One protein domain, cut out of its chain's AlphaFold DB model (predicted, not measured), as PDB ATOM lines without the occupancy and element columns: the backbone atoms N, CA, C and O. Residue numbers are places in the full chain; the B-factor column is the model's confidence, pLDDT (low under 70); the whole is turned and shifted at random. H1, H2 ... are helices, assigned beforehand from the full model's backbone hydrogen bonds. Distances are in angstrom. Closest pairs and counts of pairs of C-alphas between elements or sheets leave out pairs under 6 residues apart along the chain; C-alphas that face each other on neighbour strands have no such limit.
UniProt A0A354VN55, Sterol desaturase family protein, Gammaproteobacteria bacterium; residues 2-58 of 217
ATOM      1  N   GLU A   2     -28.674 -61.555 -49.630       59.81
ATOM      2  CA  GLU A   2     -27.467 -61.264 -48.815       59.81
ATOM      3  C   GLU A   2     -26.768 -59.926 -49.127       59.81
ATOM      4  O   GLU A   2     -26.383 -59.207 -48.208       59.81
ATOM      5  N   LEU A   3     -26.665 -59.542 -50.406       66.44
ATOM      6  CA  LEU A   3     -26.039 -58.273 -50.799       66.44
ATOM      7  C   LEU A   3     -26.880 -57.047 -50.396       66.44
ATOM      8  O   LEU A   3     -26.334 -56.046 -49.946       66.44
ATOM      9  N   GLU A   4     -28.206 -57.132 -50.508       66.25
ATOM     10  CA  GLU A   4     -29.121 -56.062 -50.085       66.25
ATOM     11  C   GLU A   4     -29.119 -55.894 -48.564       66.25
ATOM     12  O   GLU A   4     -29.121 -54.763 -48.080       66.25
ATOM     13  N   TYR A   5     -29.028 -56.995 -47.810       62.78
ATOM     14  CA  TYR A   5     -28.863 -56.954 -46.356       62.78
ATOM     15  C   TYR A   5     -27.535 -56.324 -45.954       62.78
ATOM     16  O   TYR A   5     -27.518 -55.456 -45.085       62.78
ATOM     17  N   LEU A   6     -26.434 -56.695 -46.610       62.91
ATOM     18  CA  LEU A   6     -25.132 -56.088 -46.347       62.91
ATOM     19  C   LEU A   6     -25.157 -54.580 -46.636       62.91
ATOM     20  O   LEU A   6     -24.685 -53.790 -45.824       62.91
ATOM     21  N   ILE A   7     -25.757 -54.168 -47.756       68.12
ATOM     22  CA  ILE A   7     -25.920 -52.753 -48.113       68.12
ATOM     23  C   ILE A   7     -26.808 -52.027 -47.094       68.12
ATOM     24  O   ILE A   7     -26.475 -50.911 -46.700       68.12
ATOM     25  N   PHE A   8     -27.902 -52.641 -46.636       66.00
ATOM     26  CA  PHE A   8     -28.771 -52.079 -45.601       66.00
ATOM     27  C   PHE A   8     -28.029 -51.906 -44.272       66.00
ATOM     28  O   PHE A   8     -28.052 -50.820 -43.701       66.00
ATOM     29  N   SER A   9     -27.309 -52.927 -43.806       62.72
ATOM     30  CA  SER A   9     -26.548 -52.873 -42.556       62.72
ATOM     31  C   SER A   9     -25.375 -51.892 -42.614       62.72
ATOM     32  O   SER A   9     -25.104 -51.199 -41.635       62.72
ATOM     33  N   LEU A  10     -24.698 -51.781 -43.762       65.56
ATOM     34  CA  LEU A  10     -23.663 -50.767 -43.977       65.56
ATOM     35  C   LEU A  10     -24.264 -49.361 -44.008       65.56
ATOM     36  O   LEU A  10     -23.706 -48.451 -43.402       65.56
ATOM     37  N   ARG A  11     -25.421 -49.173 -44.657       66.31
ATOM     38  CA  ARG A  11     -26.157 -47.903 -44.613       66.31
ATOM     39  C   ARG A  11     -26.569 -47.559 -43.184       66.31
ATOM     40  O   ARG A  11     -26.297 -46.447 -42.756       66.31
ATOM     41  N   ASP A  12     -27.134 -48.489 -42.422       65.31
ATOM     42  CA  ASP A  12     -27.534 -48.266 -41.024       65.31
ATOM     43  C   ASP A  12     -26.344 -47.857 -40.131       65.31
ATOM     44  O   ASP A  12     -26.464 -46.972 -39.287       65.31
ATOM     45  N   ALA A  13     -25.156 -48.424 -40.373       63.25
ATOM     46  CA  ALA A  13     -23.923 -48.008 -39.703       63.25
ATOM     47  C   ALA A  13     -23.427 -46.610 -40.136       63.25
ATOM     48  O   ALA A  13     -22.787 -45.914 -39.348       63.25
ATOM     49  N   LEU A  14     -23.724 -46.183 -41.369       65.69
ATOM     50  CA  LEU A  14     -23.340 -44.877 -41.923       65.69
ATOM     51  C   LEU A  14     -24.354 -43.760 -41.600       65.69
ATOM     52  O   LEU A  14     -23.964 -42.599 -41.488       65.69
ATOM     53  N   PHE A  15     -25.632 -44.089 -41.391       71.25
ATOM     54  CA  PHE A  15     -26.719 -43.145 -41.076       71.25
ATOM     55  C   PHE A  15     -26.956 -42.953 -39.572       71.25
ATOM     56  O   PHE A  15     -28.007 -42.479 -39.149       71.25
ATOM     57  N   VAL A  16     -25.950 -43.235 -38.750       77.44
ATOM     58  CA  VAL A  16     -26.007 -43.104 -37.285       77.44
ATOM     59  C   VAL A  16     -26.341 -41.678 -36.811       77.44
ATOM     60  O   VAL A  16     -26.865 -41.500 -35.716       77.44
ATOM     61  N   LEU A  17     -26.089 -40.667 -37.649       83.88
ATOM     62  CA  LEU A  17     -26.469 -39.274 -37.391       83.88
ATOM     63  C   LEU A  17     -27.903 -38.932 -37.822       83.88
ATOM     64  O   LEU A  17     -28.416 -37.906 -37.388       83.88
ATOM     65  N   ALA A  18     -28.539 -39.735 -38.677       84.44
ATOM     66  CA  ALA A  18     -29.834 -39.445 -39.299       84.44
ATOM     67  C   ALA A  18     -30.992 -40.299 -38.754       84.44
ATOM     68  O   ALA A  18     -32.147 -39.954 -38.990       84.44
ATOM     69  N   ASP A  19     -30.694 -41.375 -38.026       81.50
ATOM     70  CA  ASP A  19     -31.689 -42.249 -37.406       81.50
ATOM     71  C   ASP A  19     -32.009 -41.800 -35.962       81.50
ATOM     72  O   ASP A  19     -31.121 -41.865 -35.106       81.50
ATOM     73  N   PRO A  20     -33.263 -41.392 -35.666       80.50
ATOM     74  CA  PRO A  20     -33.712 -41.033 -34.320       80.50
ATOM     75  C   PRO A  20     -33.483 -42.129 -33.271       80.50
ATOM     76  O   PRO A  20     -33.250 -41.826 -32.107       80.50
ATOM     77  N   GLY A  21     -33.481 -43.407 -33.661       77.50
ATOM     78  CA  GLY A  21     -33.215 -44.525 -32.752       77.50
ATOM     79  C   GLY A  21     -31.754 -44.639 -32.296       77.50
ATOM     80  O   GLY A  21     -31.432 -45.481 -31.450       77.50
ATOM     81  N   LYS A  22     -30.835 -43.832 -32.845       83.12
ATOM     82  CA  LYS A  22     -29.402 -43.874 -32.517       83.12
ATOM     83  C   LYS A  22     -29.026 -42.733 -31.572       83.12
ATOM     84  O   LYS A  22     -29.423 -41.584 -31.721       83.12
ATOM     85  N   ARG A  23     -28.126 -43.025 -30.631       84.94
ATOM     86  CA  ARG A  23     -27.643 -42.039 -29.642       84.94
ATOM     87  C   ARG A  23     -26.898 -40.851 -30.256       84.94
ATOM     88  O   ARG A  23     -26.870 -39.782 -29.665       84.94
ATOM     89  N   LEU A  24     -26.305 -41.036 -31.434       88.50
ATOM     90  CA  LEU A  24     -25.576 -39.990 -32.156       88.50
ATOM     91  C   LEU A  24     -26.454 -39.216 -33.148       88.50
ATOM     92  O   LEU A  24     -25.926 -38.419 -33.919       88.50
ATOM     93  N   TYR A  25     -27.771 -39.424 -33.133       90.75
ATOM     94  CA  TYR A  25     -28.700 -38.655 -33.948       90.75
ATOM     95  C   TYR A  25     -28.472 -37.146 -33.791       90.75
ATOM     96  O   TYR A  25     -28.257 -36.641 -32.686       90.75
ATOM     97  N   TRP A  26     -28.514 -36.405 -34.898       88.50
ATOM     98  CA  TRP A  26     -28.119 -34.996 -34.926       88.50
ATOM     99  C   TRP A  26     -28.928 -34.115 -33.960       88.50
ATOM    100  O   TRP A  26     -28.363 -33.177 -33.400       88.50
ATOM    101  N   LEU A  27     -30.207 -34.426 -33.701       89.75
ATOM    102  CA  LEU A  27     -31.009 -33.705 -32.702       89.75
ATOM    103  C   LEU A  27     -30.539 -33.973 -31.264       89.75
ATOM    104  O   LEU A  27     -30.558 -33.055 -30.443       89.75
ATOM    105  N   HIS A  28     -30.056 -35.180 -30.950       89.81
ATOM    106  CA  HIS A  28     -29.445 -35.476 -29.646       89.81
ATOM    107  C   HIS A  28     -28.135 -34.693 -29.472       89.81
ATOM    108  O   HIS A  28     -27.884 -34.101 -28.426       89.81
ATOM    109  N   LEU A  29     -27.322 -34.603 -30.529       89.94
ATOM    110  CA  LEU A  29     -26.091 -33.807 -30.504       89.94
ATOM    111  C   LEU A  29     -26.378 -32.306 -30.375       89.94
ATOM    112  O   LEU A  29     -25.711 -31.612 -29.606       89.94
ATOM    113  N   LEU A  30     -27.381 -31.806 -31.100       90.69
ATOM    114  CA  LEU A  30     -27.801 -30.409 -31.040       90.69
ATOM    115  C   LEU A  30     -28.346 -30.050 -29.654       90.69
ATOM    116  O   LEU A  30     -27.948 -29.035 -29.088       90.69
ATOM    117  N   SER A  31     -29.216 -30.883 -29.085       91.12
ATOM    118  CA  SER A  31     -29.757 -30.664 -27.738       91.12
ATOM    119  C   SER A  31     -28.660 -30.710 -26.672       91.12
ATOM    120  O   SER A  31     -28.595 -29.805 -25.840       91.12
ATOM    121  N   ALA A  32     -27.724 -31.661 -26.748       89.12
ATOM    122  CA  ALA A  32     -26.553 -31.694 -25.871       89.12
ATOM    123  C   ALA A  32     -25.693 -30.421 -25.998       89.12
ATOM    124  O   ALA A  32     -25.248 -29.873 -24.988       89.12
ATOM    125  N   ALA A  33     -25.500 -29.908 -27.218       88.31
ATOM    126  CA  ALA A  33     -24.780 -28.656 -27.452       88.31
ATOM    127  C   ALA A  33     -25.515 -27.444 -26.854       88.31
ATOM    128  O   ALA A  33     -24.882 -26.600 -26.217       88.31
ATOM    129  N   VAL A  34     -26.843 -27.369 -26.993       89.56
ATOM    130  CA  VAL A  34     -27.670 -26.314 -26.381       89.56
ATOM    131  C   VAL A  34     -27.586 -26.368 -24.854       89.56
ATOM    132  O   VAL A  34     -27.360 -25.338 -24.221       89.56
ATOM    133  N   ILE A  35     -27.692 -27.556 -24.251       89.88
ATOM    134  CA  ILE A  35     -27.558 -27.736 -22.798       89.88
ATOM    135  C   ILE A  35     -26.165 -27.300 -22.327       89.88
ATOM    136  O   ILE A  35     -26.053 -26.577 -21.336       89.88
ATOM    137  N   ALA A  36     -25.108 -27.671 -23.054       85.88
ATOM    138  CA  ALA A  36     -23.749 -27.239 -22.742       85.88
ATOM    139  C   ALA A  36     -23.611 -25.708 -22.802       85.88
ATOM    140  O   ALA A  36     -23.056 -25.106 -21.882       85.88
ATOM    141  N   LEU A  37     -24.160 -25.060 -23.837       84.69
ATOM    142  CA  LEU A  37     -24.169 -23.599 -23.977       84.69
ATOM    143  C   LEU A  37     -24.894 -22.910 -22.813       84.69
ATOM    144  O   LEU A  37     -24.367 -21.948 -22.249       84.69
ATOM    145  N   ILE A  38     -26.069 -23.415 -22.426       87.94
ATOM    146  CA  ILE A  38     -26.832 -22.922 -21.271       87.94
ATOM    147  C   ILE A  38     -25.989 -23.065 -20.002       87.94
ATOM    148  O   ILE A  38     -25.779 -22.084 -19.288       87.94
ATOM    149  N   TYR A  39     -25.438 -24.253 -19.745       87.19
ATOM    150  CA  TYR A  39     -24.599 -24.504 -18.577       87.19
ATOM    151  C   TYR A  39     -23.418 -23.527 -18.498       87.19
ATOM    152  O   TYR A  39     -23.206 -22.910 -17.456       87.19
ATOM    153  N   PHE A  40     -22.681 -23.306 -19.591       80.25
ATOM    154  CA  PHE A  40     -21.561 -22.359 -19.600       80.25
ATOM    155  C   PHE A  40     -21.997 -20.903 -19.424       80.25
ATOM    156  O   PHE A  40     -21.272 -20.122 -18.808       80.25
ATOM    157  N   ARG A  41     -23.185 -20.529 -19.914       81.06
ATOM    158  CA  ARG A  41     -23.729 -19.176 -19.739       81.06
ATOM    159  C   ARG A  41     -24.074 -18.859 -18.282       81.06
ATOM    160  O   ARG A  41     -23.987 -17.687 -17.897       81.06
ATOM    161  N   PHE A  42     -24.485 -19.868 -17.512       84.56
ATOM    162  CA  PHE A  42     -24.905 -19.734 -16.112       84.56
ATOM    163  C   PHE A  42     -23.858 -20.209 -15.093       84.56
ATOM    164  O   PHE A  42     -23.983 -19.907 -13.909       84.56
ATOM    165  N   SER A  43     -22.808 -20.909 -15.525       82.31
ATOM    166  CA  SER A  43     -21.708 -21.313 -14.653       82.31
ATOM    167  C   SER A  43     -20.879 -20.103 -14.213       82.31
ATOM    168  O   SER A  43     -20.605 -19.189 -14.994       82.31
ATOM    169  N   ALA A  44     -20.436 -20.108 -12.951       65.94
ATOM    170  CA  ALA A  44     -19.568 -19.067 -12.387       65.94
ATOM    171  C   ALA A  44     -18.235 -18.933 -13.150       65.94
ATOM    172  O   ALA A  44     -17.595 -17.883 -13.130       65.94
ATOM    173  N   ASN A  45     -17.837 -19.989 -13.865       66.56
ATOM    174  CA  ASN A  45     -16.648 -20.027 -14.697       66.56
ATOM    175  C   ASN A  45     -16.982 -19.503 -16.106       66.56
ATOM    176  O   ASN A  45     -17.235 -20.286 -17.025       66.56
ATOM    177  N   ARG A  46     -17.038 -18.170 -16.256       65.06
ATOM    178  CA  ARG A  46     -17.378 -17.475 -17.512       65.06
ATOM    179  C   ARG A  46     -16.296 -17.661 -18.580       65.06
ATOM    180  O   ARG A  46     -15.533 -16.744 -18.870       65.06
ATOM    181  N   ARG A  47     -16.230 -18.850 -19.175       71.19
ATOM    182  CA  ARG A  47     -15.427 -19.088 -20.379       71.19
ATOM    183  C   ARG A  47     -16.062 -18.380 -21.564       71.19
ATOM    184  O   ARG A  47     -17.288 -18.359 -21.696       71.19
ATOM    185  N   SER A  48     -15.234 -17.802 -22.426       80.44
ATOM    186  CA  SER A  48     -15.744 -17.164 -23.638       80.44
ATOM    187  C   SER A  48     -16.267 -18.223 -24.617       80.44
ATOM    188  O   SER A  48     -15.771 -19.351 -24.665       80.44
ATOM    189  N   LEU A  49     -17.260 -17.867 -25.440       79.00
ATOM    190  CA  LEU A  49     -17.754 -18.762 -26.499       79.00
ATOM    191  C   LEU A  49     -16.623 -19.194 -27.448       79.00
ATOM    192  O   LEU A  49     -16.605 -20.339 -27.888       79.00
ATOM    193  N   SER A  50     -15.654 -18.307 -27.696       81.81
ATOM    194  CA  SER A  50     -14.467 -18.575 -28.519       81.81
ATOM    195  C   SER A  50     -13.559 -19.660 -27.920       81.81
ATOM    196  O   SER A  50     -13.090 -20.560 -28.616       81.81
ATOM    197  N   GLU A  51     -13.346 -19.649 -26.602       81.75
ATOM    198  CA  GLU A  51     -12.576 -20.695 -25.911       81.75
ATOM    199  C   GLU A  51     -13.272 -22.057 -25.958       81.75
ATOM    200  O   GLU A  51     -12.623 -23.101 -26.027       81.75
ATOM    201  N   MET A  52     -14.604 -22.061 -25.907       80.19
ATOM    202  CA  MET A  52     -15.385 -23.288 -25.986       80.19
ATOM    203  C   MET A  52     -15.328 -23.885 -27.394       80.19
ATOM    204  O   MET A  52     -15.022 -25.069 -27.540       80.19
ATOM    205  N   THR A  53     -15.588 -23.080 -28.427       83.56
ATOM    206  CA  THR A  53     -15.569 -23.552 -29.817       83.56
ATOM    207  C   THR A  53     -14.165 -23.960 -30.249       83.56
ATOM    208  O   THR A  53     -14.008 -25.013 -30.860       83.56
ATOM    209  N   SER A  54     -13.128 -23.212 -29.862       86.00
ATOM    210  CA  SER A  54     -11.736 -23.587 -30.155       86.00
ATOM    211  C   SER A  54     -11.340 -24.926 -29.527       86.00
ATOM    212  O   SER A  54     -10.680 -25.728 -30.185       86.00
ATOM    213  N   LYS A  55     -11.786 -25.226 -28.298       83.81
ATOM    214  CA  LYS A  55     -11.585 -26.549 -27.682       83.81
ATOM    215  C   LYS A  55     -12.394 -27.638 -28.375       83.81
ATOM    216  O   LYS A  55     -11.832 -28.695 -28.664       83.81
ATOM    217  N   LEU A  56     -13.671 -27.374 -28.659       85.56
ATOM    218  CA  LEU A  56     -14.573 -28.327 -29.305       85.56
ATOM    219  C   LEU A  56     -14.070 -28.727 -30.691       85.56
ATOM    220  O   LEU A  56     -14.130 -29.898 -31.028       85.56
ATOM    221  N   PHE A  57     -13.541 -27.793 -31.479       88.88
ATOM    222  CA  PHE A  57     -13.002 -28.072 -32.813       88.88
ATOM    223  C   PHE A  57     -11.495 -28.363 -32.813       88.88
ATOM    224  O   PHE A  57     -10.888 -28.494 -33.875       88.88
ATOM    225  N   SER A  58     -10.869 -28.500 -31.639       93.06
ATOM    226  CA  SER A  58      -9.443 -28.808 -31.574       93.06
ATOM    227  C   SER A  58      -9.160 -30.231 -32.058       93.06
ATOM    228  O   SER A  58      -9.780 -31.205 -31.626       93.06
TER     229      SER A  58
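Overview. This is residues 2 to 58 of the 217 residues of the protein "Sterol desaturase family protein" of Gammaproteobacteria bacterium (UniProt A0A354VN55). Two helices, H1 and then H2, follow each other nearly end to end along the longest axis, with a crooked link of residues 15 to 25 between them. After H2 the chain turns back through residues 43 to 48, and the short helix H3 slants back over the later part of H2, with a gap between the two. The 57 printed residues hold three named helices, in the order H1, H2, H3, and no named strand; the class is all helix. The whole is extended, with a radius of gyration of the C-alphas of 17.1 A, and a rod spanning 56 by 22 by 10 A.

Arrangement. H1, residues 2 to 14, touches no helix, and its residues 2 to 11 stand free. It is apart from H2, residues 26 to 42. H2 and H3, residues 49 to 56, are near each other, with 6 pairs of C-alphas within 10 A and the closest at 8.4 A. H1 and H3 are apart. In H1, H2 and H3 every O i to N i+4 pair is within hydrogen-bond range.

Along the chain. H1 begins at C-alpha 2, at (-27.467, -61.264, -48.815), and is 18.3 A long from first to last C-alpha. H2 is the longest helix, 17 residues and 24.4 A; it begins at C-alpha 26, at (-28.119, -34.996, -34.926). H3, 8 residues and 10.5 A, ends at C-alpha 56, at (-14.573, -28.327, -29.305).

Size, cuts and confidence. The two C-alphas farthest apart, those of Glu 2 and Ala 44, are 56.3 A apart. The printed part has no cut. The link from H1 to H2, 11 residues, is long; that from H2 to H3, 6 residues, is short. The mean pLDDT of the printed part is 79.1, and residues 2 to 14 and 44 to 46 are under 70.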